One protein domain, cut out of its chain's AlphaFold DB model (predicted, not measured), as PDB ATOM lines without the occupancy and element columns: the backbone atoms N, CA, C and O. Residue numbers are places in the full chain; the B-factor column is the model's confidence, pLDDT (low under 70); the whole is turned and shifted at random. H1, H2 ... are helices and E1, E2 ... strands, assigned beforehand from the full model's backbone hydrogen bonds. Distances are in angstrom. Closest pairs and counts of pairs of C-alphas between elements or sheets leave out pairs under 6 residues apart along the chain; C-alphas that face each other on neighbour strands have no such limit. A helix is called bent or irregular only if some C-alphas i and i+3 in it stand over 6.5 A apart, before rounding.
ATOM      1  N   TYR A   3      36.916 -40.711  42.462       92.31
ATOM      2  CA  TYR A   3      36.301 -41.578  43.462       92.31
ATOM      3  C   TYR A   3      35.627 -40.739  44.551       92.31
ATOM      4  O   TYR A   3      36.219 -39.796  45.079       92.31
ATOM      5  N   ILE A   4      34.380 -41.076  44.868       94.75
ATOM      6  CA  ILE A   4      33.572 -40.442  45.910       94.75
ATOM      7  C   ILE A   4      33.179 -41.535  46.895       94.75
ATOM      8  O   ILE A   4      32.340 -42.382  46.585       94.75
ATOM      9  N   LYS A   5      33.816 -41.534  48.066       92.94
ATOM     10  CA  LYS A   5      33.544 -42.497  49.134       92.94
ATOM     11  C   LYS A   5      32.214 -42.161  49.812       92.94
ATOM     12  O   LYS A   5      31.937 -40.993  50.071       92.94
ATOM     13  N   ILE A   6      31.412 -43.180  50.111       92.69
ATOM     14  CA  ILE A   6      30.253 -43.040  50.996       92.69
ATOM     15  C   ILE A   6      30.750 -43.123  52.440       92.69
ATOM     16  O   ILE A   6      31.520 -44.022  52.785       92.69
ATOM     17  N   ASN A   7      30.296 -42.208  53.296       91.06
ATOM     18  CA  ASN A   7      30.546 -42.276  54.727       91.06
ATOM     19  C   ASN A   7      29.805 -43.483  55.325       91.06
ATOM     20  O   ASN A   7      28.634 -43.421  55.685       91.06
ATOM     21  N   SER A   8      30.495 -44.617  55.397       85.19
ATOM     22  CA  SER A   8      29.939 -45.872  55.901       85.19
ATOM     23  C   SER A   8      29.794 -45.904  57.420       85.19
ATOM     24  O   SER A   8      28.990 -46.676  57.943       85.19
ATOM     25  N   ALA A   9      30.529 -45.052  58.143       87.94
ATOM     26  CA  ALA A   9      30.490 -45.011  59.600       87.94
ATOM     27  C   ALA A   9      29.092 -44.640  60.112       87.94
ATOM     28  O   ALA A   9      28.597 -45.273  61.040       87.94
ATOM     29  N   CYS A  10      28.415 -43.692  59.457       87.69
ATOM     30  CA  CYS A  10      27.077 -43.260  59.861       87.69
ATOM     31  C   CYS A  10      25.964 -44.273  59.529       87.69
ATOM     32  O   CYS A  10      24.836 -44.118  59.993       87.69
ATOM     33  N   LEU A  11      26.261 -45.304  58.731       86.88
ATOM     34  CA  LEU A  11      25.319 -46.369  58.365       86.88
ATOM     35  C   LEU A  11      25.574 -47.674  59.131       86.88
ATOM     36  O   LEU A  11      24.748 -48.585  59.077       86.88
ATOM     37  N   ARG A  12      26.700 -47.780  59.848       85.12
ATOM     38  CA  ARG A  12      27.144 -49.021  60.493       85.12
ATOM     39  C   ARG A  12      26.126 -49.544  61.506       85.12
ATOM     40  O   ARG A  12      25.759 -50.712  61.431       85.12
ATOM     41  N   ASP A  13      25.623 -48.682  62.384       84.19
ATOM     42  CA  ASP A  13      24.656 -49.076  63.420       84.19
ATOM     43  C   ASP A  13      23.347 -49.596  62.813       84.19
ATOM     44  O   ASP A  13      22.741 -50.534  63.321       84.19
ATOM     45  N   GLN A  14      22.945 -49.042  61.669       82.38
ATOM     46  CA  GLN A  14      21.729 -49.454  60.966       82.38
ATOM     47  C   GLN A  14      21.862 -50.810  60.272       82.38
ATOM     48  O   GLN A  14      20.869 -51.487  60.013       82.38
ATOM     49  N   LEU A  15      23.092 -51.192  59.937       82.94
ATOM     50  CA  LEU A  15      23.410 -52.416  59.214       82.94
ATOM     51  C   LEU A  15      23.876 -53.547  60.136       82.94
ATOM     52  O   LEU A  15      23.860 -54.703  59.719       82.94
ATOM     53  N   ALA A  16      24.214 -53.235  61.391       82.75
ATOM     54  CA  ALA A  16      24.811 -54.155  62.359       82.75
ATOM     55  C   ALA A  16      23.988 -55.429  62.626       82.75
ATOM     56  O   ALA A  16      24.555 -56.465  62.963       82.75
ATOM     57  N   HIS A  17      22.663 -55.377  62.466       81.75
ATOM     58  CA  HIS A  17      21.770 -56.518  62.709       81.75
ATOM     59  C   HIS A  17      21.614 -57.469  61.511       81.75
ATOM     60  O   HIS A  17      20.951 -58.498  61.626       81.75
ATOM     61  N   HIS A  18      22.191 -57.138  60.355       80.62
ATOM     62  CA  HIS A  18      22.069 -57.929  59.133       80.62
ATOM     63  C   HIS A  18      23.328 -58.766  58.869       80.62
ATOM     64  O   HIS A  18      24.429 -58.372  59.245       80.62
ATOM     65  N   SER A  19      23.181 -59.904  58.182       81.62
ATOM     66  CA  SER A  19      24.329 -60.676  57.680       81.62
ATOM     67  C   SER A  19      25.138 -59.861  56.666       81.62
ATOM     68  O   SER A  19      24.579 -58.997  55.993       81.62
ATOM     69  N   GLU A  20      26.429 -60.153  56.504       75.50
ATOM     70  CA  GLU A  20      27.312 -59.418  55.579       75.50
ATOM     71  C   GLU A  20      26.786 -59.397  54.135       75.50
ATOM     72  O   GLU A  20      26.762 -58.344  53.502       75.50
ATOM     73  N   GLU A  21      26.269 -60.526  53.639       73.25
ATOM     74  CA  GLU A  21      25.639 -60.614  52.314       73.25
ATOM     75  C   GLU A  21      24.414 -59.688  52.201       73.25
ATOM     76  O   GLU A  21      24.233 -58.976  51.208       73.25
ATOM     77  N   SER A  22      23.583 -59.643  53.248       81.38
ATOM     78  CA  SER A  22      22.426 -58.749  53.295       81.38
ATOM     79  C   SER A  22      22.855 -57.283  53.376       81.38
ATOM     80  O   SER A  22      22.249 -56.441  52.714       81.38
ATOM     81  N   GLN A  23      23.914 -56.968  54.127       83.12
ATOM     82  CA  GLN A  23      24.475 -55.619  54.199       83.12
ATOM     83  C   GLN A  23      24.990 -55.160  52.831       83.12
ATOM     84  O   GLN A  23      24.608 -54.082  52.378       83.12
ATOM     85  N   ALA A  24      25.782 -55.987  52.142       79.44
ATOM     86  CA  ALA A  24      26.319 -55.679  50.819       79.44
ATOM     87  C   ALA A  24      25.199 -55.395  49.806       79.44
ATOM     88  O   ALA A  24      25.206 -54.363  49.138       79.44
ATOM     89  N   ARG A  25      24.168 -56.250  49.764       82.31
ATOM     90  CA  ARG A  25      23.011 -56.050  48.881       82.31
ATOM     91  C   ARG A  25      22.229 -54.776  49.208       82.31
ATOM     92  O   ARG A  25      21.766 -54.086  48.303       82.31
ATOM     93  N   ARG A  26      22.058 -54.457  50.493       87.56
ATOM     94  CA  ARG A  26      21.381 -53.223  50.930       87.56
ATOM     95  C   ARG A  26      22.169 -51.983  50.529       87.56
ATOM     96  O   ARG A  26      21.568 -51.022  50.062       87.56
ATOM     97  N   ILE A  27      23.491 -52.022  50.677       87.44
ATOM     98  CA  ILE A  27      24.382 -50.957  50.220       87.44
ATOM     99  C   ILE A  27      24.279 -50.782  48.706       87.44
ATOM    100  O   ILE A  27      24.076 -49.658  48.264       87.44
ATOM    101  N   ASP A  28      24.329 -51.861  47.921       85.88
ATOM    102  CA  ASP A  28      24.198 -51.790  46.460       85.88
ATOM    103  C   ASP A  28      22.893 -51.101  46.042       85.88
ATOM    104  O   ASP A  28      22.914 -50.120  45.299       85.88
ATOM    105  N   ILE A  29      21.762 -51.541  46.600       88.50
ATOM    106  CA  ILE A  29      20.451 -50.929  46.341       88.50
ATOM    107  C   ILE A  29      20.451 -49.457  46.762       88.50
ATOM    108  O   ILE A  29      19.915 -48.598  46.060       88.50
ATOM    109  N   PHE A  30      21.056 -49.135  47.903       92.31
ATOM    110  CA  PHE A  30      21.126 -47.760  48.371       92.31
ATOM    111  C   PHE A  30      21.967 -46.874  47.448       92.31
ATOM    112  O   PHE A  30      21.558 -45.748  47.167       92.31
ATOM    113  N   GLN A  31      23.076 -47.379  46.896       92.25
ATOM    114  CA  GLN A  31      23.852 -46.663  45.883       92.25
ATOM    115  C   GLN A  31      22.990 -46.312  44.662       92.25
ATOM    116  O   GLN A  31      23.030 -45.172  44.197       92.25
ATOM    117  N   GLU A  32      22.160 -47.241  44.183       91.19
ATOM    118  CA  GLU A  32      21.227 -46.978  43.077       91.19
ATOM    119  C   GLU A  32      20.190 -45.907  43.428       91.19
ATOM    120  O   GLU A  32      19.881 -45.037  42.611       91.19
ATOM    121  N   LEU A  33      19.660 -45.940  44.651       94.88
ATOM    122  CA  LEU A  33      18.673 -44.968  45.116       94.88
ATOM    123  C   LEU A  33      19.268 -43.566  45.273       94.88
ATOM    124  O   LEU A  33      18.600 -42.589  44.928       94.88
ATOM    125  N   ILE A  34      20.521 -43.455  45.724       96.31
ATOM    126  CA  ILE A  34      21.258 -42.184  45.744       96.31
ATOM    127  C   ILE A  34      21.384 -41.642  44.319       96.31
ATOM    128  O   ILE A  34      21.027 -40.493  44.062       96.31
ATOM    129  N   LEU A  35      21.837 -42.472  43.377       95.62
ATOM    130  CA  LEU A  35      21.982 -42.073  41.976       95.62
ATOM    131  C   LEU A  35      20.648 -41.604  41.389       95.62
ATOM    132  O   LEU A  35      20.573 -40.518  40.813       95.62
ATOM    133  N   LYS A  36      19.569 -42.354  41.626       94.94
ATOM    134  CA  LYS A  36      18.220 -41.976  41.198       94.94
ATOM    135  C   LYS A  36      17.778 -40.632  41.787       94.94
ATOM    136  O   LYS A  36      17.205 -39.820  41.062       94.94
ATOM    137  N   ARG A  37      18.064 -40.368  43.068       96.56
ATOM    138  CA  ARG A  37      17.759 -39.083  43.728       96.56
ATOM    139  C   ARG A  37      18.479 -37.910  43.060       96.56
ATOM    140  O   ARG A  37      17.899 -36.837  42.939       96.56
ATOM    141  N   TYR A  38      19.706 -38.130  42.595       97.06
ATOM    142  CA  TYR A  38      20.506 -37.136  41.881       97.06
ATOM    143  C   TYR A  38      20.215 -37.055  40.378       97.06
ATOM    144  O   TYR A  38      20.928 -36.359  39.667       97.06
ATOM    145  N   GLY A  39      19.184 -37.739  39.874       95.31
ATOM    146  CA  GLY A  39      18.812 -37.671  38.459       95.31
ATOM    147  C   GLY A  39      19.702 -38.512  37.544       95.31
ATOM    148  O   GLY A  39      19.758 -38.265  36.342       95.31
ATOM    149  N   PHE A  40      20.411 -39.502  38.080       94.69
ATOM    150  CA  PHE A  40      21.107 -40.497  37.273       94.69
ATOM    151  C   PHE A  40      20.159 -41.617  36.843       94.69
ATOM    152  O   PHE A  40      19.332 -42.101  37.615       94.69
ATOM    153  N   ILE A  41      20.308 -42.044  35.593       91.19
ATOM    154  CA  ILE A  41      19.536 -43.114  34.968       91.19
ATOM    155  C   ILE A  41      20.501 -44.226  34.571       91.19
ATOM    156  O   ILE A  41      21.564 -43.970  34.005       91.19
ATOM    157  N   LEU A  42      20.119 -45.467  34.865       87.75
ATOM    158  CA  LEU A  42      20.863 -46.651  34.457       87.75
ATOM    159  C   LEU A  42      20.974 -46.712  32.929       87.75
ATOM    160  O   LEU A  42      19.960 -46.693  32.224       87.75
ATOM    161  N   ASN A  43      22.195 -46.835  32.413       77.06
ATOM    162  CA  ASN A  43      22.425 -46.976  30.983       77.06
ATOM    163  C   ASN A  43      22.185 -48.422  30.520       77.06
ATOM    164  O   ASN A  43      23.119 -49.189  30.287       77.06
ATOM    165  N   ALA A  44      20.916 -48.802  30.383       64.69
ATOM    166  CA  ALA A  44      20.519 -50.172  30.056       64.69
ATOM    167  C   ALA A  44      21.004 -50.662  28.674       64.69
ATOM    168  O   ALA A  44      21.063 -51.869  28.449       64.69
ATOM    169  N   CYS A  45      21.378 -49.765  27.746       54.81
ATOM    170  CA  CYS A  45      21.828 -50.161  26.405       54.81
ATOM    171  C   CYS A  45      23.257 -50.731  26.367       54.81
ATOM    172  O   CYS A  45      23.612 -51.404  25.401       54.81
ATOM    173  N   VAL A  46      24.049 -50.509  27.422       52.75
ATOM    174  CA  VAL A  46      25.445 -50.975  27.542       52.75
ATOM    175  C   VAL A  46      25.557 -52.223  28.431       52.75
ATOM    176  O   VAL A  46      26.620 -52.811  28.562       52.75
ATOM    177  N   SER A  47      24.436 -52.721  28.962       50.25
ATOM    178  CA  SER A  47      24.365 -53.957  29.754       50.25
ATOM    179  C   SER A  47      24.495 -55.230  28.887       50.25
ATOM    180  O   SER A  47      23.677 -56.149  28.981       50.25
ATOM    181  N   ARG A  48      25.507 -55.312  28.010       48.44
ATOM    182  CA  ARG A  48      26.018 -56.613  27.548       48.44
ATOM    183  C   ARG A  48      26.779 -57.253  28.704       48.44
ATOM    184  O   ARG A  48      27.305 -56.551  29.556       48.44
ATOM    185  N   LYS A  49      26.799 -58.587  28.732       50.31
ATOM    186  CA  LYS A  49      27.203 -59.441  29.866       50.31
ATOM    187  C   LYS A  49      28.615 -59.196  30.445       50.31
ATOM    188  O   LYS A  49      28.945 -59.833  31.437       50.31
ATOM    189  N   ASP A  50      29.388 -58.264  29.891       50.62
ATOM    190  CA  ASP A  50      30.820 -58.091  30.131       50.62
ATOM    191  C   ASP A  50      31.245 -56.627  30.405       50.62
ATOM    192  O   ASP A  50      32.440 -56.342  30.454       50.62
ATOM    193  N   GLU A  51      30.310 -55.677  30.573       56.31
ATOM    194  CA  GLU A  51      30.639 -54.251  30.769       56.31
ATOM    195  C   GLU A  51      30.170 -53.701  32.128       56.31
ATOM    196  O   GLU A  51      29.116 -54.073  32.644       56.31
ATOM    197  N   ASN A  52      30.968 -52.795  32.718       59.97
ATOM    198  CA  ASN A  52      30.646 -52.144  33.994       59.97
ATOM    199  C   ASN A  52      29.283 -51.437  33.921       59.97
ATOM    200  O   ASN A  52      28.927 -50.840  32.904       59.97
ATOM    201  N   ILE A  53      28.538 -51.433  35.025       72.88
ATOM    202  CA  ILE A  53      27.262 -50.721  35.101       72.88
ATOM    203  C   ILE A  53      27.516 -49.210  35.176       72.88
ATOM    204  O   ILE A  53      28.006 -48.702  36.187       72.88
ATOM    205  N   TYR A  54      27.144 -48.487  34.116       84.69
ATOM    206  CA  TYR A  54      27.211 -47.026  34.054       84.69
ATOM    207  C   TYR A  54      25.825 -46.395  34.203       84.69
ATOM    208  O   TYR A  54      24.829 -46.864  33.651       84.69
ATOM    209  N   TYR A  55      25.791 -45.259  34.881       90.62
ATOM    210  CA  TYR A  55      24.645 -44.385  35.021       90.62
ATOM    211  C   TYR A  55      24.957 -43.048  34.363       90.62
ATOM    212  O   TYR A  55      26.047 -42.498  34.531       90.62
ATOM    213  N   VAL A  56      23.989 -42.512  33.629       91.00
ATOM    214  CA  VAL A  56      24.084 -41.212  32.960       91.00
ATOM    215  C   VAL A  56      23.152 -40.245  33.669       91.00
ATOM    216  O   VAL A  56      21.985 -40.561  33.888       91.00
ATOM    217  N   HIS A  57      23.646 -39.067  34.035       93.19
ATOM    218  CA  HIS A  57      22.780 -38.012  34.552       93.19
ATOM    219  C   HIS A  57      21.800 -37.543  33.465       93.19
ATOM    220  O   HIS A  57      22.173 -37.485  32.297       93.19
ATOM    221  N   ILE A  58      20.578 -37.135  33.821       89.69
ATOM    222  CA  ILE A  58      19.560 -36.637  32.870       89.69
ATOM    223  C   ILE A  58      20.030 -35.467  31.995       89.69
ATOM    224  O   ILE A  58      19.543 -35.288  30.883       89.69
ATOM    225  N   SER A  59      20.998 -34.680  32.466       88.31
ATOM    226  CA  SER A  59      21.614 -33.606  31.673       88.31
ATOM    227  C   SER A  59      22.534 -34.138  30.564       88.31
ATOM    228  O   SER A  59      22.939 -33.407  29.665       88.31
ATOM    229  N   GLY A  60      22.918 -35.409  30.654       87.75
ATOM    230  CA  GLY A  60      23.861 -36.095  29.786       87.75
ATOM    231  C   GLY A  60      25.330 -35.758  30.055       87.75
ATOM    232  O   GLY A  60      26.198 -36.465  29.558       87.75
ATOM    233  N   GLY A  61      25.648 -34.718  30.835       88.56
ATOM    234  CA  GLY A  61      27.023 -34.236  31.032       88.56
ATOM    235  C   GLY A  61      27.867 -35.025  32.037       88.56
ATOM    236  O   GLY A  61      29.075 -34.821  32.103       88.56
ATOM    237  N   MET A  62      27.261 -35.927  32.810       92.25
ATOM    238  CA  MET A  62      27.912 -36.627  33.923       92.25
ATOM    239  C   MET A  62      27.606 -38.120  33.864       92.25
ATOM    240  O   MET A  62      26.484 -38.521  33.549       92.25
ATOM    241  N   LEU A  63      28.615 -38.927  34.175       92.31
ATOM    242  CA  LEU A  63      28.559 -40.380  34.236       92.31
ATOM    243  C   LEU A  63      29.017 -40.840  35.616       92.31
ATOM    244  O   LEU A  63      29.972 -40.298  36.170       92.31
ATOM    245  N   VAL A  64      28.383 -41.881  36.138       92.38
ATOM    246  CA  VAL A  64      28.834 -42.575  37.343       92.38
ATOM    247  C   VAL A  64      28.832 -44.070  37.078       92.38
ATOM    248  O   VAL A  64      27.887 -44.576  36.488       92.38
ATOM    249  N   TYR A  65      29.851 -44.794  37.529       87.19
ATOM    250  CA  TYR A  65      29.757 -46.247  37.666       87.19
ATOM    251  C   TYR A  65      30.009 -46.676  39.105       87.19
ATOM    252  O   TYR A  65      30.741 -46.023  39.859       87.19
ATOM    253  N   ILE A  66      29.372 -47.781  39.478       84.00
ATOM    254  CA  ILE A  66      29.539 -48.439  40.770       84.00
ATOM    255  C   ILE A  66      30.276 -49.754  40.555       84.00
ATOM    256  O   ILE A  66      30.058 -50.451  39.567       84.00
ATOM    257  N   ILE A  67      31.151 -50.089  41.495       76.94
ATOM    258  CA  ILE A  67      31.728 -51.426  41.585       76.94
ATOM    259  C   ILE A  67      30.887 -52.172  42.613       76.94
ATOM    260  O   ILE A  67      30.964 -51.864  43.802       76.94
ATOM    261  N   SER A  68      30.064 -53.106  42.150       66.94
ATOM    262  CA  SER A  68      29.296 -54.013  43.005       66.94
ATOM    263  C   SER A  68      29.754 -55.443  42.756       66.94
ATOM    264  O   SER A  68      29.933 -55.860  41.608       66.94
ATOM    265  N   ASP A  69      29.928 -56.182  43.847       60.28
ATOM    266  CA  ASP A  69      30.263 -57.606  43.827       60.28
ATOM    267  C   ASP A  69      29.035 -58.472  43.479       60.28
ATOM    268  O   ASP A  69      29.187 -59.611  43.057       60.28
ATOM    269  N   VAL A  70      27.818 -57.924  43.606       57.81
ATOM    270  CA  VAL A  70      26.553 -58.603  43.265       57.81
ATOM    271  C   VAL A  70      26.295 -58.574  41.757       57.81
ATOM    272  O   VAL A  70      25.728 -59.518  41.209       57.81
ATOM    273  N   TYR A  71      26.712 -57.505  41.074       53.66
ATOM    274  CA  TYR A  71      26.460 -57.325  39.642       53.66
ATOM    275  C   TYR A  71      27.635 -57.724  38.732       53.66
ATOM    276  O   TYR A  71      27.436 -57.899  37.529       53.66
ATOM    277  N   ASN A  72      28.847 -57.897  39.268       54.09
ATOM    278  CA  ASN A  72      30.009 -58.341  38.491       54.09
ATOM    279  C   ASN A  72      30.086 -59.872  38.417       54.09
ATOM    280  O   ASN A  72      30.742 -60.522  39.223       54.09
ATOM    281  N   VAL A  73      29.444 -60.453  37.402       45.31
ATOM    282  CA  VAL A  73      29.365 -61.915  37.205       45.31
ATOM    283  C   VAL A  73      30.678 -62.530  36.670       45.31
ATOM    284  O   VAL A  73      30.820 -63.750  36.683       45.31
ATOM    285  N   HIS A  74      31.659 -61.734  36.210       45.47
ATOM    286  CA  HIS A  74      32.816 -62.265  35.461       45.47
ATOM    287  C   HIS A  74      34.217 -62.116  36.095       45.47
ATOM    288  O   HIS A  74      35.166 -62.709  35.587       45.47
ATOM    289  N   TYR A  75      34.400 -61.428  37.225       46.88
ATOM    290  CA  TYR A  75      35.708 -61.443  37.903       46.88
ATOM    291  C   TYR A  75      35.789 -62.618  38.876       46.88
ATOM    292  O   TYR A  75      35.552 -62.501  40.075       46.88
ATOM    293  N   ASN A  76      36.088 -63.792  38.317       43.44
ATOM    294  CA  ASN A  76      36.296 -65.015  39.077       43.44
ATOM    295  C   ASN A  76      37.357 -64.804  40.174       43.44
ATOM    296  O   ASN A  76      38.519 -64.515  39.885       43.44
ATOM    297  N   SER A  77      36.915 -65.032  41.418       45.78
ATOM    298  CA  SER A  77      37.696 -65.399  42.611       45.78
ATOM    299  C   SER A  77      38.024 -64.329  43.668       45.78
ATOM    300  O   SER A  77      38.598 -64.713  44.684       45.78
ATOM    301  N   GLN A  78      37.635 -63.054  43.534       46.47
ATOM    302  CA  GLN A  78      37.839 -62.040  44.595       46.47
ATOM    303  C   GLN A  78      36.732 -60.963  44.582       46.47
ATOM    304  O   GLN A  78      36.305 -60.571  43.495       46.47
ATOM    305  N   PRO A  79      36.293 -60.420  45.739       50.72
ATOM    306  CA  PRO A  79      35.393 -59.266  45.765       50.72
ATOM    307  C   PRO A  79      36.052 -58.085  45.034       50.72
ATOM    308  O   PRO A  79      37.151 -57.651  45.379       50.72
ATOM    309  N   THR A  80      35.400 -57.548  44.005       52.75
ATOM    310  CA  THR A  80      35.933 -56.467  43.158       52.75
ATOM    311  C   THR A  80      36.119 -55.176  43.965       52.75
ATOM    312  O   THR A  80      37.065 -54.419  43.722       52.75
ATOM    313  N   ARG A  81      35.281 -54.960  44.993       52.88
ATOM    314  CA  ARG A  81      35.458 -53.880  45.983       52.88
ATOM    315  C   ARG A  81      36.826 -53.929  46.686       52.88
ATOM    316  O   ARG A  81      37.379 -52.874  46.981       52.88
ATOM    317  N   VAL A  82      37.400 -55.120  46.879       45.09
ATOM    318  CA  VAL A  82      38.678 -55.347  47.586       45.09
ATOM    319  C   VAL A  82      39.904 -55.102  46.693       45.09
ATOM    320  O   VAL A  82      40.991 -54.844  47.196       45.09
ATOM    321  N   ILE A  83      39.763 -55.137  45.364       46.00
ATOM    322  CA  ILE A  83      40.908 -54.990  44.443       46.00
ATOM    323  C   ILE A  83      41.245 -53.511  44.182       46.00
ATOM    324  O   ILE A  83      42.411 -53.155  44.024       46.00
ATOM    325  N   THR A  84      40.245 -52.620  44.154       44.88
ATOM    326  CA  THR A  84      40.481 -51.193  43.832       44.88
ATOM    327  C   THR A  84      40.865 -50.350  45.055       44.88
ATOM    328  O   THR A  84      41.340 -49.228  44.901       44.88
ATOM    329  N   SER A  85      40.771 -50.898  46.271       46.53
ATOM    330  CA  SER A  85      41.388 -50.332  47.484       46.53
ATOM    331  C   SER A  85      42.922 -50.485  47.517       46.53
ATOM    332  O   SER A  85      43.546 -50.222  48.542       46.53
ATOM    333  N   GLY A  86      43.550 -50.854  46.391       43.16
ATOM    334  CA  GLY A  86      44.987 -51.066  46.184       43.16
ATOM    335  C   GLY A  86      45.915 -49.853  46.356       43.16
ATOM    336  O   GLY A  86      46.869 -49.709  45.595       43.16
ATOM    337  N   LEU A  87      45.685 -49.009  47.363       45.88
ATOM    338  CA  LEU A  87      46.743 -48.228  48.009       45.88
ATOM    339  C   LEU A  87      47.121 -48.766  49.398       45.88
ATOM    340  O   LEU A  87      48.237 -48.495  49.819       45.88
ATOM    341  N   THR A  88      46.301 -49.607  50.036       33.97
ATOM    342  CA  THR A  88      46.703 -50.499  51.138       33.97
ATOM    343  C   THR A  88      45.673 -51.626  51.254       33.97
ATOM    344  O   THR A  88      44.481 -51.379  51.426       33.97
ATOM    345  N   VAL A  89      46.111 -52.886  51.148       42.94
ATOM    346  CA  VAL A  89      45.280 -54.032  51.549       42.94
ATOM    347  C   VAL A  89      45.260 -54.044  53.071       42.94
ATOM    348  O   VAL A  89      46.004 -54.774  53.722       42.94
ATOM    349  N   ASP A  90      44.435 -53.179  53.644       41.84
ATOM    350  CA  ASP A  90      44.128 -53.242  55.058       41.84
ATOM    351  C   ASP A  90      43.143 -54.396  55.226       41.84
ATOM    352  O   ASP A  90      42.048 -54.399  54.658       41.84
ATOM    353  N   SER A  91      43.538 -55.398  56.011       44.81
ATOM    354  CA  SER A  91      42.789 -56.627  56.323       44.81
ATOM    355  C   SER A  91      41.451 -56.386  57.069       44.81
ATOM    356  O   SER A  91      40.932 -57.280  57.737       44.81
ATOM    357  N   HIS A  92      40.903 -55.171  56.983       46.56
ATOM    358  CA  HIS A  92      39.693 -54.657  57.626       46.56
ATOM    359  C   HIS A  92      38.748 -53.924  56.656       46.56
ATOM    360  O   HIS A  92      37.803 -53.288  57.120       46.56
ATOM    361  N   SER A  93      38.974 -53.995  55.334       52.16
ATOM    362  CA  SER A  93      38.047 -53.427  54.343       52.16
ATOM    363  C   SER A  93      36.680 -54.094  54.475       52.16
ATOM    364  O   SER A  93      36.464 -55.216  54.018       52.16
ATOM    365  N   SER A  94      35.754 -53.402  55.128       62.03
ATOM    366  CA  SER A  94      34.391 -53.882  55.320       62.03
ATOM    367  C   SER A  94      33.646 -53.844  53.985       62.03
ATOM    368  O   SER A  94      33.912 -52.975  53.159       62.03
ATOM    369  N   HIS A  95      32.645 -54.706  53.777       63.03
ATOM    370  CA  HIS A  95      31.735 -54.586  52.622       63.03
ATOM    371  C   HIS A  95      31.028 -53.215  52.548       63.03
ATOM    372  O   HIS A  95      30.457 -52.854  51.519       63.03
ATOM    373  N   LEU A  96      31.092 -52.436  53.631       69.44
ATOM    374  CA  LEU A  96      30.585 -51.075  53.723       69.44
ATOM    375  C   LEU A  96      31.517 -50.036  53.076       69.44
ATOM    376  O   LEU A  96      31.075 -48.912  52.839       69.44
ATOM    377  N   ASP A  97      32.779 -50.366  52.780       75.69
ATOM    378  CA  ASP A  97      33.698 -49.487  52.048       75.69
ATOM    379  C   ASP A  97      33.296 -49.434  50.568       75.69
ATOM    380  O   ASP A  97      33.776 -50.157  49.695       75.69
ATOM    381  N   CYS A  98      32.334 -48.560  50.301       84.38
ATOM    382  CA  CYS A  98      31.696 -48.376  49.013       84.38
ATOM    383  C   CYS A  98      31.763 -46.914  48.564       84.38
ATOM    384  O   CYS A  98      31.997 -45.988  49.344       84.38
ATOM    385  N   GLY A  99      31.582 -46.702  47.264       90.31
ATOM    386  CA  GLY A  99      31.627 -45.374  46.678       90.31
ATOM    387  C   GLY A  99      31.278 -45.376  45.201       90.31
ATOM    388  O   GLY A  99      30.905 -46.402  44.625       90.31
ATOM    389  N   PHE A 100      31.416 -44.203  44.602       92.38
ATOM    390  CA  PHE A 100      31.064 -43.923  43.220       92.38
ATOM    391  C   PHE A 100      32.294 -43.489  42.436       92.38
ATOM    392  O   PHE A 100      33.123 -42.733  42.942       92.38
ATOM    393  N   TYR A 101      32.385 -43.914  41.179       91.69
ATOM    394  CA  TYR A 101      33.384 -43.406  40.249       91.69
ATOM    395  C   TYR A 101      32.729 -42.416  39.299       91.69
ATOM    396  O   TYR A 101      32.041 -42.791  38.351       91.69
ATOM    397  N   TRP A 102      32.950 -41.140  39.579       94.25
ATOM    398  CA  TRP A 102      32.400 -40.030  38.824       94.25
ATOM    399  C   TRP A 102      33.268 -39.686  37.616       94.25
ATOM    400  O   TRP A 102      34.493 -39.572  37.711       94.25
ATOM    401  N   CYS A 103      32.633 -39.460  36.476       92.44
ATOM    402  CA  CYS A 103      33.275 -39.063  35.236       92.44
ATOM    403  C   CYS A 103      32.473 -37.953  34.559       92.44
ATOM    404  O   CYS A 103      31.246 -37.976  34.517       92.44
ATOM    405  N   TRP A 104      33.177 -37.010  33.944       91.12
ATOM    406  CA  TRP A 104      32.558 -36.081  33.006       91.12
ATOM    407  C   TRP A 104      32.249 -36.802  31.691       91.12
ATOM    408  O   TRP A 104      33.082 -37.553  31.178       91.12
ATOM    409  N   ASN A 105      31.063 -36.571  31.125       86.62
ATOM    410  CA  ASN A 105      30.723 -37.075  29.801       86.62
ATOM    411  C   ASN A 105      31.244 -36.116  28.728       86.62
ATOM    412  O   ASN A 105      30.580 -35.143  28.362       86.62
ATOM    413  N   PHE A 106      32.425 -36.404  28.190       79.31
ATOM    414  CA  PHE A 106      33.008 -35.614  27.105       79.31
ATOM    415  C   PHE A 106      32.422 -35.941  25.723       79.31
ATOM    416  O   PHE A 106      32.599 -35.150  24.799       79.31
ATOM    417  N   CYS A 107      31.681 -37.048  25.581       71.62
ATOM    418  CA  CYS A 107      31.094 -37.476  24.306       71.62
ATOM    419  C   CYS A 107      29.937 -36.579  23.844       71.62
ATOM    420  O   CYS A 107      29.565 -36.598  22.672       71.62
ATOM    421  N   LEU A 108      29.394 -35.739  24.728       64.31
ATOM    422  CA  LEU A 108      28.546 -34.632  24.307       64.31
ATOM    423  C   LEU A 108      29.430 -33.507  23.769       64.31
ATOM    424  O   LEU A 108      30.229 -32.916  24.491       64.31
ATOM    425  N   GLY A 109      29.306 -33.185  22.484       60.09
ATOM    426  CA  GLY A 109      29.952 -32.000  21.917       60.09
ATOM    427  C   GLY A 109      29.323 -30.707  22.451       60.09
ATOM    428  O   GLY A 109      28.142 -30.682  22.795       60.09
ATOM    429  N   LYS A 110      30.081 -29.597  22.462       60.84
ATOM    430  CA  LYS A 110      29.578 -28.264  22.874       60.84
ATOM    431  C   LYS A 110      28.296 -27.846  22.133       60.84
ATOM    432  O   LYS A 110      27.474 -27.149  22.703       60.84
ATOM    433  N   LYS A 111      28.096 -28.336  20.904       63.06
ATOM    434  CA  LYS A 111      26.917 -28.072  20.061       63.06
ATOM    435  C   LYS A 111      25.587 -28.585  20.645       63.06
ATOM    436  O   LYS A 111      24.547 -28.040  20.302       63.06
ATOM    437  N   TRP A 112      25.617 -29.606  21.505       62.94
ATOM    438  CA  TRP A 112      24.418 -30.192  22.131       62.94
ATOM    439  C   TRP A 112      24.277 -29.823  23.617       62.94
ATOM    440  O   TRP A 112      23.303 -30.206  24.266       62.94
ATOM    441  N   ARG A 113      25.237 -29.055  24.155       64.06
ATOM    442  CA  ARG A 113      25.142 -28.462  25.491       64.06
ATOM    443  C   ARG A 113      24.464 -27.103  25.377       64.06
ATOM    444  O   ARG A 113      24.942 -26.211  24.686       64.06
ATOM    445  N   SER A 114      23.348 -26.956  26.063       62.72
ATOM    446  CA  SER A 114      22.635 -25.699  26.254       62.72
ATOM    447  C   SER A 114      22.568 -25.413  27.752       62.72
ATOM    448  O   SER A 114      22.781 -26.318  28.559       62.72
ATOM    449  N   SER A 115      22.194 -24.195  28.150       60.12
ATOM    450  CA  SER A 115      21.885 -23.905  29.560       60.12
ATOM    451  C   SER A 115      20.790 -24.821  30.131       60.12
ATOM    452  O   SER A 115      20.724 -24.999  31.341       60.12
ATOM    453  N   GLN A 116      19.961 -25.441  29.280       57.22
ATOM    454  CA  GLN A 116      18.940 -26.412  29.691       57.22
ATOM    455  C   GLN A 116      19.488 -27.839  29.884       57.22
ATOM    456  O   GLN A 116      18.874 -28.630  30.590       57.22
ATOM    457  N   THR A 117      20.646 -28.175  29.304       58.75
ATOM    458  CA  THR A 117      21.300 -29.499  29.403       58.75
ATOM    459  C   THR A 117      22.520 -29.508  30.337       58.75
ATOM    460  O   THR A 117      23.312 -30.446  30.319       58.75
ATOM    461  N   GLY A 118      22.651 -28.501  31.207       64.25
ATOM    462  CA  GLY A 118      23.701 -28.411  32.226       64.25
ATOM    463  C   GLY A 118      25.006 -27.835  31.678       64.25
ATOM    464  O   GLY A 118      25.762 -28.511  30.975       64.25
ATOM    465  N   ASP A 119      25.289 -26.583  32.032       75.88
ATOM    466  CA  ASP A 119      26.593 -25.973  31.782       75.88
ATOM    467  C   ASP A 119      27.672 -26.549  32.722       75.88
ATOM    468  O   ASP A 119      27.395 -27.345  33.622       75.88
ATOM    469  N   GLU A 120      28.936 -26.197  32.478       84.19
ATOM    470  CA  GLU A 120      30.073 -26.682  33.280       84.19
ATOM    471  C   GLU A 120      29.926 -26.287  34.760       84.19
ATOM    472  O   GLU A 120      30.220 -27.078  35.653       84.19
ATOM    473  N   LYS A 121      29.344 -25.113  35.033       87.69
ATOM    474  CA  LYS A 121      29.102 -24.635  36.396       87.69
ATOM    475  C   LYS A 121      28.107 -25.517  37.152       87.69
ATOM    476  O   LYS A 121      28.329 -25.824  38.321       87.69
ATOM    477  N   TYR A 122      27.013 -25.930  36.513       89.12
ATOM    478  CA  TYR A 122      26.054 -26.859  37.111       89.12
ATOM    479  C   TYR A 122      26.700 -28.206  37.449       89.12
ATOM    480  O   TYR A 122      26.445 -28.764  38.514       89.12
ATOM    481  N   GLN A 123      27.554 -28.707  36.557       91.56
ATOM    482  CA  GLN A 123      28.279 -29.959  36.750       91.56
ATOM    483  C   GLN A 123      29.189 -29.908  37.990       91.56
ATOM    484  O   GLN A 123      29.159 -30.829  38.809       91.56
ATOM    485  N   ASP A 124      29.918 -28.806  38.183       93.12
ATOM    486  CA  ASP A 124      30.756 -28.593  39.369       93.12
ATOM    487  C   ASP A 124      29.930 -28.483  40.661       93.12
ATOM    488  O   ASP A 124      30.271 -29.104  41.671       93.12
ATOM    489  N   ILE A 125      28.817 -27.738  40.628       95.12
ATOM    490  CA  ILE A 125      27.897 -27.608  41.771       95.12
ATOM    491  C   ILE A 125      27.315 -28.973  42.147       95.12
ATOM    492  O   ILE A 125      27.261 -29.309  43.329       95.12
ATOM    493  N   MET A 126      26.910 -29.774  41.159       96.00
ATOM    494  CA  MET A 126      26.370 -31.104  41.414       96.00
ATOM    495  C   MET A 126      27.415 -32.018  42.047       96.00
ATOM    496  O   MET A 126      27.108 -32.690  43.026       96.00
ATOM    497  N   LEU A 127      28.644 -32.036  41.525       96.75
ATOM    498  CA  LEU A 127      29.716 -32.845  42.102       96.75
ATOM    499  C   LEU A 127      30.017 -32.429  43.551       96.75
ATOM    500  O   LEU A 127      30.240 -33.290  44.405       96.75
ATOM    501  N   ALA A 128      30.016 -31.124  43.840       97.88
ATOM    502  CA  ALA A 128      30.213 -30.610  45.191       97.88
ATOM    503  C   ALA A 128      29.087 -31.047  46.143       97.88
ATOM    504  O   ALA A 128      29.374 -31.590  47.211       97.88
ATOM    505  N   ASP A 129      27.822 -30.885  45.742       98.44
ATOM    506  CA  ASP A 129      26.677 -31.310  46.555       98.44
ATOM    507  C   ASP A 129      26.641 -32.833  46.748       98.44
ATOM    508  O   ASP A 129      26.380 -33.310  47.849       98.44
ATOM    509  N   PHE A 130      26.968 -33.602  45.706       98.31
ATOM    510  CA  PHE A 130      27.015 -35.062  45.769       98.31
ATOM    511  C   PHE A 130      28.085 -35.556  46.754       98.31
ATOM    512  O   PHE A 130      27.840 -36.493  47.514       98.31
ATOM    513  N   ARG A 131      29.260 -34.908  46.787       97.94
ATOM    514  CA  ARG A 131      30.304 -35.184  47.787       97.94
ATOM    515  C   ARG A 131      29.832 -34.867  49.201       97.94
ATOM    516  O   ARG A 131      29.961 -35.728  50.062       97.94
ATOM    517  N   ALA A 132      29.263 -33.680  49.422       98.31
ATOM    518  CA  ALA A 132      28.742 -33.283  50.730       98.31
ATOM    519  C   ALA A 132      27.663 -34.264  51.216       98.31
ATOM    520  O   ALA A 132      27.701 -34.739  52.349       98.31
ATOM    521  N   PHE A 133      26.749 -34.655  50.328       98.44
ATOM    522  CA  PHE A 133      25.748 -35.673  50.620       98.44
ATOM    523  C   PHE A 133      26.378 -37.016  51.004       98.44
ATOM    524  O   PHE A 133      25.994 -37.581  52.023       98.44
ATOM    525  N   CYS A 134      27.356 -37.519  50.242       96.88
ATOM    526  CA  CYS A 134      28.035 -38.785  50.547       96.88
ATOM    527  C   CYS A 134      28.854 -38.739  51.844       96.88
ATOM    528  O   CYS A 134      29.021 -39.777  52.481       96.88
ATOM    529  N   ASP A 135      29.324 -37.560  52.254       96.50
ATOM    530  CA  ASP A 135      30.028 -37.345  53.524       96.50
ATOM    531  C   ASP A 135      29.080 -37.278  54.737       96.50
ATOM    532  O   ASP A 135      29.516 -37.168  55.882       96.50
ATOM    533  N   ASN A 136      27.768 -37.407  54.498       97.19
ATOM    534  CA  ASN A 136      26.707 -37.219  55.485       97.19
ATOM    535  C   ASN A 136      26.621 -35.776  56.022       97.19
ATOM    536  O   ASN A 136      26.184 -35.549  57.154       97.19
ATOM    537  N   ASP A 137      26.973 -34.783  55.198       97.94
ATOM    538  CA  ASP A 137      26.786 -33.376  55.542       97.94
ATOM    539  C   ASP A 137      25.321 -33.097  55.911       97.94
ATOM    540  O   ASP A 137      24.384 -33.574  55.254       97.94
ATOM    541  N   ASN A 138      25.116 -32.357  57.002       97.31
ATOM    542  CA  ASN A 138      23.797 -32.071  57.572       97.31
ATOM    543  C   ASN A 138      22.920 -33.324  57.814       97.31
ATOM    544  O   ASN A 138      21.691 -33.255  57.743       97.31
ATOM    545  N   ASN A 139      23.537 -34.483  58.078       97.00
ATOM    546  CA  ASN A 139      22.873 -35.781  58.255       97.00
ATOM    547  C   ASN A 139      22.022 -36.234  57.054       97.00
ATOM    548  O   ASN A 139      21.123 -37.068  57.193       97.00
ATOM    549  N   ARG A 140      22.272 -35.685  55.859       97.69
ATOM    550  CA  ARG A 140      21.446 -35.945  54.671       97.69
ATOM    551  C   ARG A 140      21.477 -37.410  54.238       97.69
ATOM    552  O   ARG A 140      20.441 -37.925  53.821       97.69
ATOM    553  N   LEU A 141      22.627 -38.077  54.356       96.44
ATOM    554  CA  LEU A 141      22.788 -39.479  53.965       96.44
ATOM    555  C   LEU A 141      21.981 -40.404  54.879       96.44
ATOM    556  O   LEU A 141      21.189 -41.211  54.394       96.44
ATOM    557  N   VAL A 142      22.142 -40.249  56.197       95.50
ATOM    558  CA  VAL A 142      21.421 -41.046  57.204       95.50
ATOM    559  C   VAL A 142      19.919 -40.800  57.127       95.50
ATOM    560  O   VAL A 142      19.131 -41.744  57.162       95.50
ATOM    561  N   ASN A 143      19.504 -39.542  56.969       96.44
ATOM    562  CA  ASN A 143      18.091 -39.210  56.824       96.44
ATOM    563  C   ASN A 143      17.487 -39.878  55.584       96.44
ATOM    564  O   ASN A 143      16.403 -40.450  55.672       96.44
ATOM    565  N   PHE A 144      18.202 -39.869  54.454       96.88
ATOM    566  CA  PHE A 144      17.742 -40.544  53.243       96.88
ATOM    567  C   PHE A 144      17.677 -42.068  53.407       96.88
ATOM    568  O   PHE A 144      16.726 -42.700  52.955       96.88
ATOM    569  N   TRP A 145      18.650 -42.665  54.093       94.62
ATOM    570  CA  TRP A 145      18.629 -44.090  54.418       94.62
ATOM    571  C   TRP A 145      17.388 -44.475  55.243       94.62
ATOM    572  O   TRP A 145      16.676 -45.421  54.896       94.62
ATOM    573  N   ASN A 146      17.076 -43.699  56.286       94.12
ATOM    574  CA  ASN A 146      15.873 -43.889  57.101       94.12
ATOM    575  C   ASN A 146      14.592 -43.767  56.267       94.12
ATOM    576  O   ASN A 146      13.689 -44.593  56.388       94.12
ATOM    577  N   GLU A 147      14.526 -42.754  55.398       94.50
ATOM    578  CA  GLU A 147      13.404 -42.512  54.487       94.50
ATOM    579  C   GLU A 147      13.109 -43.754  53.626       94.50
ATOM    580  O   GLU A 147      11.979 -44.245  53.584       94.50
ATOM    581  N   VAL A 148      14.148 -44.308  52.994       92.75
ATOM    582  CA  VAL A 148      14.059 -45.493  52.130       92.75
ATOM    583  C   VAL A 148      13.616 -46.733  52.904       92.75
ATOM    584  O   VAL A 148      12.740 -47.465  52.434       92.75
ATOM    585  N   ASN A 149      14.187 -46.981  54.084       89.44
ATOM    586  CA  ASN A 149      13.820 -48.146  54.891       89.44
ATOM    587  C   ASN A 149      12.378 -48.071  55.386       89.44
ATOM    588  O   ASN A 149      11.661 -49.068  55.344       89.44
ATOM    589  N   ASN A 150      11.925 -46.886  55.794       90.06
ATOM    590  CA  ASN A 150      10.544 -46.681  56.215       90.06
ATOM    591  C   ASN A 150       9.568 -46.968  55.066       90.06
ATOM    592  O   ASN A 150       8.598 -47.698  55.264       90.06
ATOM    593  N   MET A 151       9.860 -46.480  53.856       88.62
ATOM    594  CA  MET A 151       9.061 -46.796  52.666       88.62
ATOM    595  C   MET A 151       9.051 -48.298  52.345       88.62
ATOM    596  O   MET A 151       8.023 -48.836  51.937       88.62
ATOM    597  N   ALA A 152      10.188 -48.984  52.498       85.94
ATOM    598  CA  ALA A 152      10.270 -50.423  52.267       85.94
ATOM    599  C   ALA A 152       9.405 -51.202  53.269       85.94
ATOM    600  O   ALA A 152       8.640 -52.076  52.862       85.94
ATOM    601  N   ASN A 153       9.468 -50.841  54.551       85.81
ATOM    602  CA  ASN A 153       8.681 -51.472  55.610       85.81
ATOM    603  C   ASN A 153       7.173 -51.237  55.430       85.81
ATOM    604  O   ASN A 153       6.389 -52.166  55.603       85.81
ATOM    605  N   GLN A 154       6.763 -50.033  55.016       86.94
ATOM    606  CA  GLN A 154       5.360 -49.731  54.698       86.94
ATOM    607  C   GLN A 154       4.832 -50.613  53.563       86.94
ATOM    608  O   GLN A 154       3.793 -51.250  53.709       86.94
ATOM    609  N   LYS A 155       5.590 -50.741  52.466       86.75
ATOM    610  CA  LYS A 155       5.210 -51.603  51.335       86.75
ATOM    611  C   LYS A 155       5.126 -53.084  51.698       86.75
ATOM    612  O   LYS A 155       4.391 -53.824  51.049       86.75
ATOM    613  N   LEU A 156       5.915 -53.541  52.670       85.62
ATOM    614  CA  LEU A 156       5.820 -54.910  53.179       85.62
ATOM    615  C   LEU A 156       4.532 -55.099  53.986       85.62
ATOM    616  O   LEU A 156       3.793 -56.037  53.708       85.62
ATOM    617  N   ALA A 157       4.210 -54.160  54.881       86.75
ATOM    618  CA  ALA A 157       2.973 -54.194  55.661       86.75
ATOM    619  C   ALA A 157       1.712 -54.162  54.772       86.75
ATOM    620  O   ALA A 157       0.760 -54.897  55.018       86.75
ATOM    621  N   GLU A 158       1.714 -53.361  53.703       87.69
ATOM    622  CA  GLU A 158       0.616 -53.316  52.724       87.69
ATOM    623  C   GLU A 158       0.441 -54.652  51.983       87.69
ATOM    624  O   GLU A 158      -0.682 -55.095  51.749       87.69
ATOM    625  N   LYS A 159       1.542 -55.335  51.639       83.31
ATOM    626  CA  LYS A 159       1.490 -56.648  50.975       83.31
ATOM    627  C   LYS A 159       0.937 -57.746  51.880       83.31
ATOM    628  O   LYS A 159       0.192 -58.589  51.394       83.31
ATOM    629  N   GLU A 160       1.286 -57.726  53.163       81.81
ATOM    630  CA  GLU A 160       0.767 -58.675  54.159       81.81
ATOM    631  C   GLU A 160      -0.734 -58.471  54.417       81.81
ATOM    632  O   GLU A 160      -1.472 -59.429  54.635       81.81
ATOM    633  N   GLN A 161      -1.213 -57.226  54.352       76.75
ATOM    634  CA  GLN A 161      -2.643 -56.927  54.456       76.75
ATOM    635  C   GLN A 161      -3.422 -57.399  53.223       76.75
ATOM    636  O   GLN A 161      -4.516 -57.933  53.379       76.75
ATOM    637  N   GLN A 162      -2.843 -57.266  52.026       73.69
ATOM    638  CA  GLN A 162      -3.466 -57.720  50.781       73.69
ATOM    639  C   GLN A 162      -3.511 -59.254  50.663       73.69
ATOM    640  O   GLN A 162      -4.482 -59.793  50.144       73.69
ATOM    641  N   SER A 163      -2.501 -59.978  51.166       73.38
ATOM    642  CA  SER A 163      -2.523 -61.449  51.154       73.38
ATOM    643  C   SER A 163      -3.547 -62.043  52.120       73.38
ATOM    644  O   SER A 163      -4.063 -63.118  51.859       73.38
ATOM    645  N   ASN A 164      -3.854 -61.347  53.218       69.56
ATOM    646  CA  ASN A 164      -4.830 -61.801  54.214       69.56
ATOM    647  C   ASN A 164      -6.286 -61.442  53.858       69.56
ATOM    648  O   ASN A 164      -7.191 -61.844  54.583       69.56
ATOM    649  N   SER A 165      -6.522 -60.645  52.808       66.19
ATOM    650  CA  SER A 165      -7.869 -60.275  52.342       66.19
ATOM    651  C   SER A 165      -8.377 -61.111  51.166       66.19
ATOM    652  O   SER A 165      -9.553 -61.005  50.828       66.19
TER     653      SER A 165
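This is residues 3 to 165 of the 167 residues of the protein "Hypothetical protein" of Rotaria magnacalcarata (UniProt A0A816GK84). A strongly twisted antiparallel sheet of five short strands has two helices, H2 and H4, over one face and no named helix over the other. The long helix H5 makes a corner with H4 and runs off from the body, where residues 150 to 165 stick out as an arm; H3 sits in a long looped excursion between E4 and E5. The printed part has 163 residues, with five named helices and five named strands in the order E1 H1 H2 E2 E3 E4 H3 E5 H4 H5; the sheet's order is E1 E5 E4 E3 E2. The class is mixed, helices and strands; the whole is compact, with a radius of gyration of the C-alphas of 17.7 A and spans of 56 by 45 by 37 A.

E1, residues 3 to 5, begins at C-alpha 3 (36.301, -41.578, 43.462). H1 is residues 9 to 15 and H2 residues 20 to 37, 25.4 A long. E2 is residues 40 to 42, E3 residues 54 to 57 and E4 residues 62 to 66. H3 is residues 80 to 83. E5, residues 99 to 104, is 16.6 A long. H4, residues 120 to 134, is 21.2 A long. H5, residues 137 to 163, is 40.8 A long and ends at C-alpha 163 (-2.523, -61.449, 51.154). H1 and H5 are irregular: C-alphas 10 and 13 are 7.2 A apart, and C-alphas 138 and 141 are 8.3 A apart.

In the sheet, N 4 and O 100 of E1 and E5 are 2.8 A apart, and N 103 and O 63 of E5 and E4 are 2.8 A apart. E2, E3 and E4 form a meander, each strand the antiparallel neighbour of the one before; N 55 and O 64 are 2.7 A apart, and N 41 and O 56 are 2.8 A apart. H2 is on the sheet at a height of 10.3 A, over E4. H4 is on the same face at 9.7 A, over E5 and only just over E4, with 3 of its C-alphas falling on E4. H4 and H5 touch only at the corner, only just, with 3 pairs of C-alphas within 8 A; the closest are those of Phe 133 and Leu 141, 5.9 A apart. H1 and H5 are close but not clearly touching, the closest C-alphas being those of Cys 10 and Val 142, 6.6 A apart. H3 is apart from H2. Every O i to N i+4 pair is within hydrogen-bond range in H2 and H4; H5 has 21 of 23, H1 has 1 of 3 with 3 of 4 O i to N i+3 pairs, and H3 is too short for such a pair.

The C-alphas of Lys 111 and Asn 164, the two farthest apart, are 57.5 A apart. The printed part has no cut. The links E2 to E3, E4 to H3, H3 to E5 and E5 to H4 are long. The mean pLDDT of the printed part is 78.0, and it is under 70 at residues 44 to 52, 68 to 96, 108 to 118 and 164 to 165.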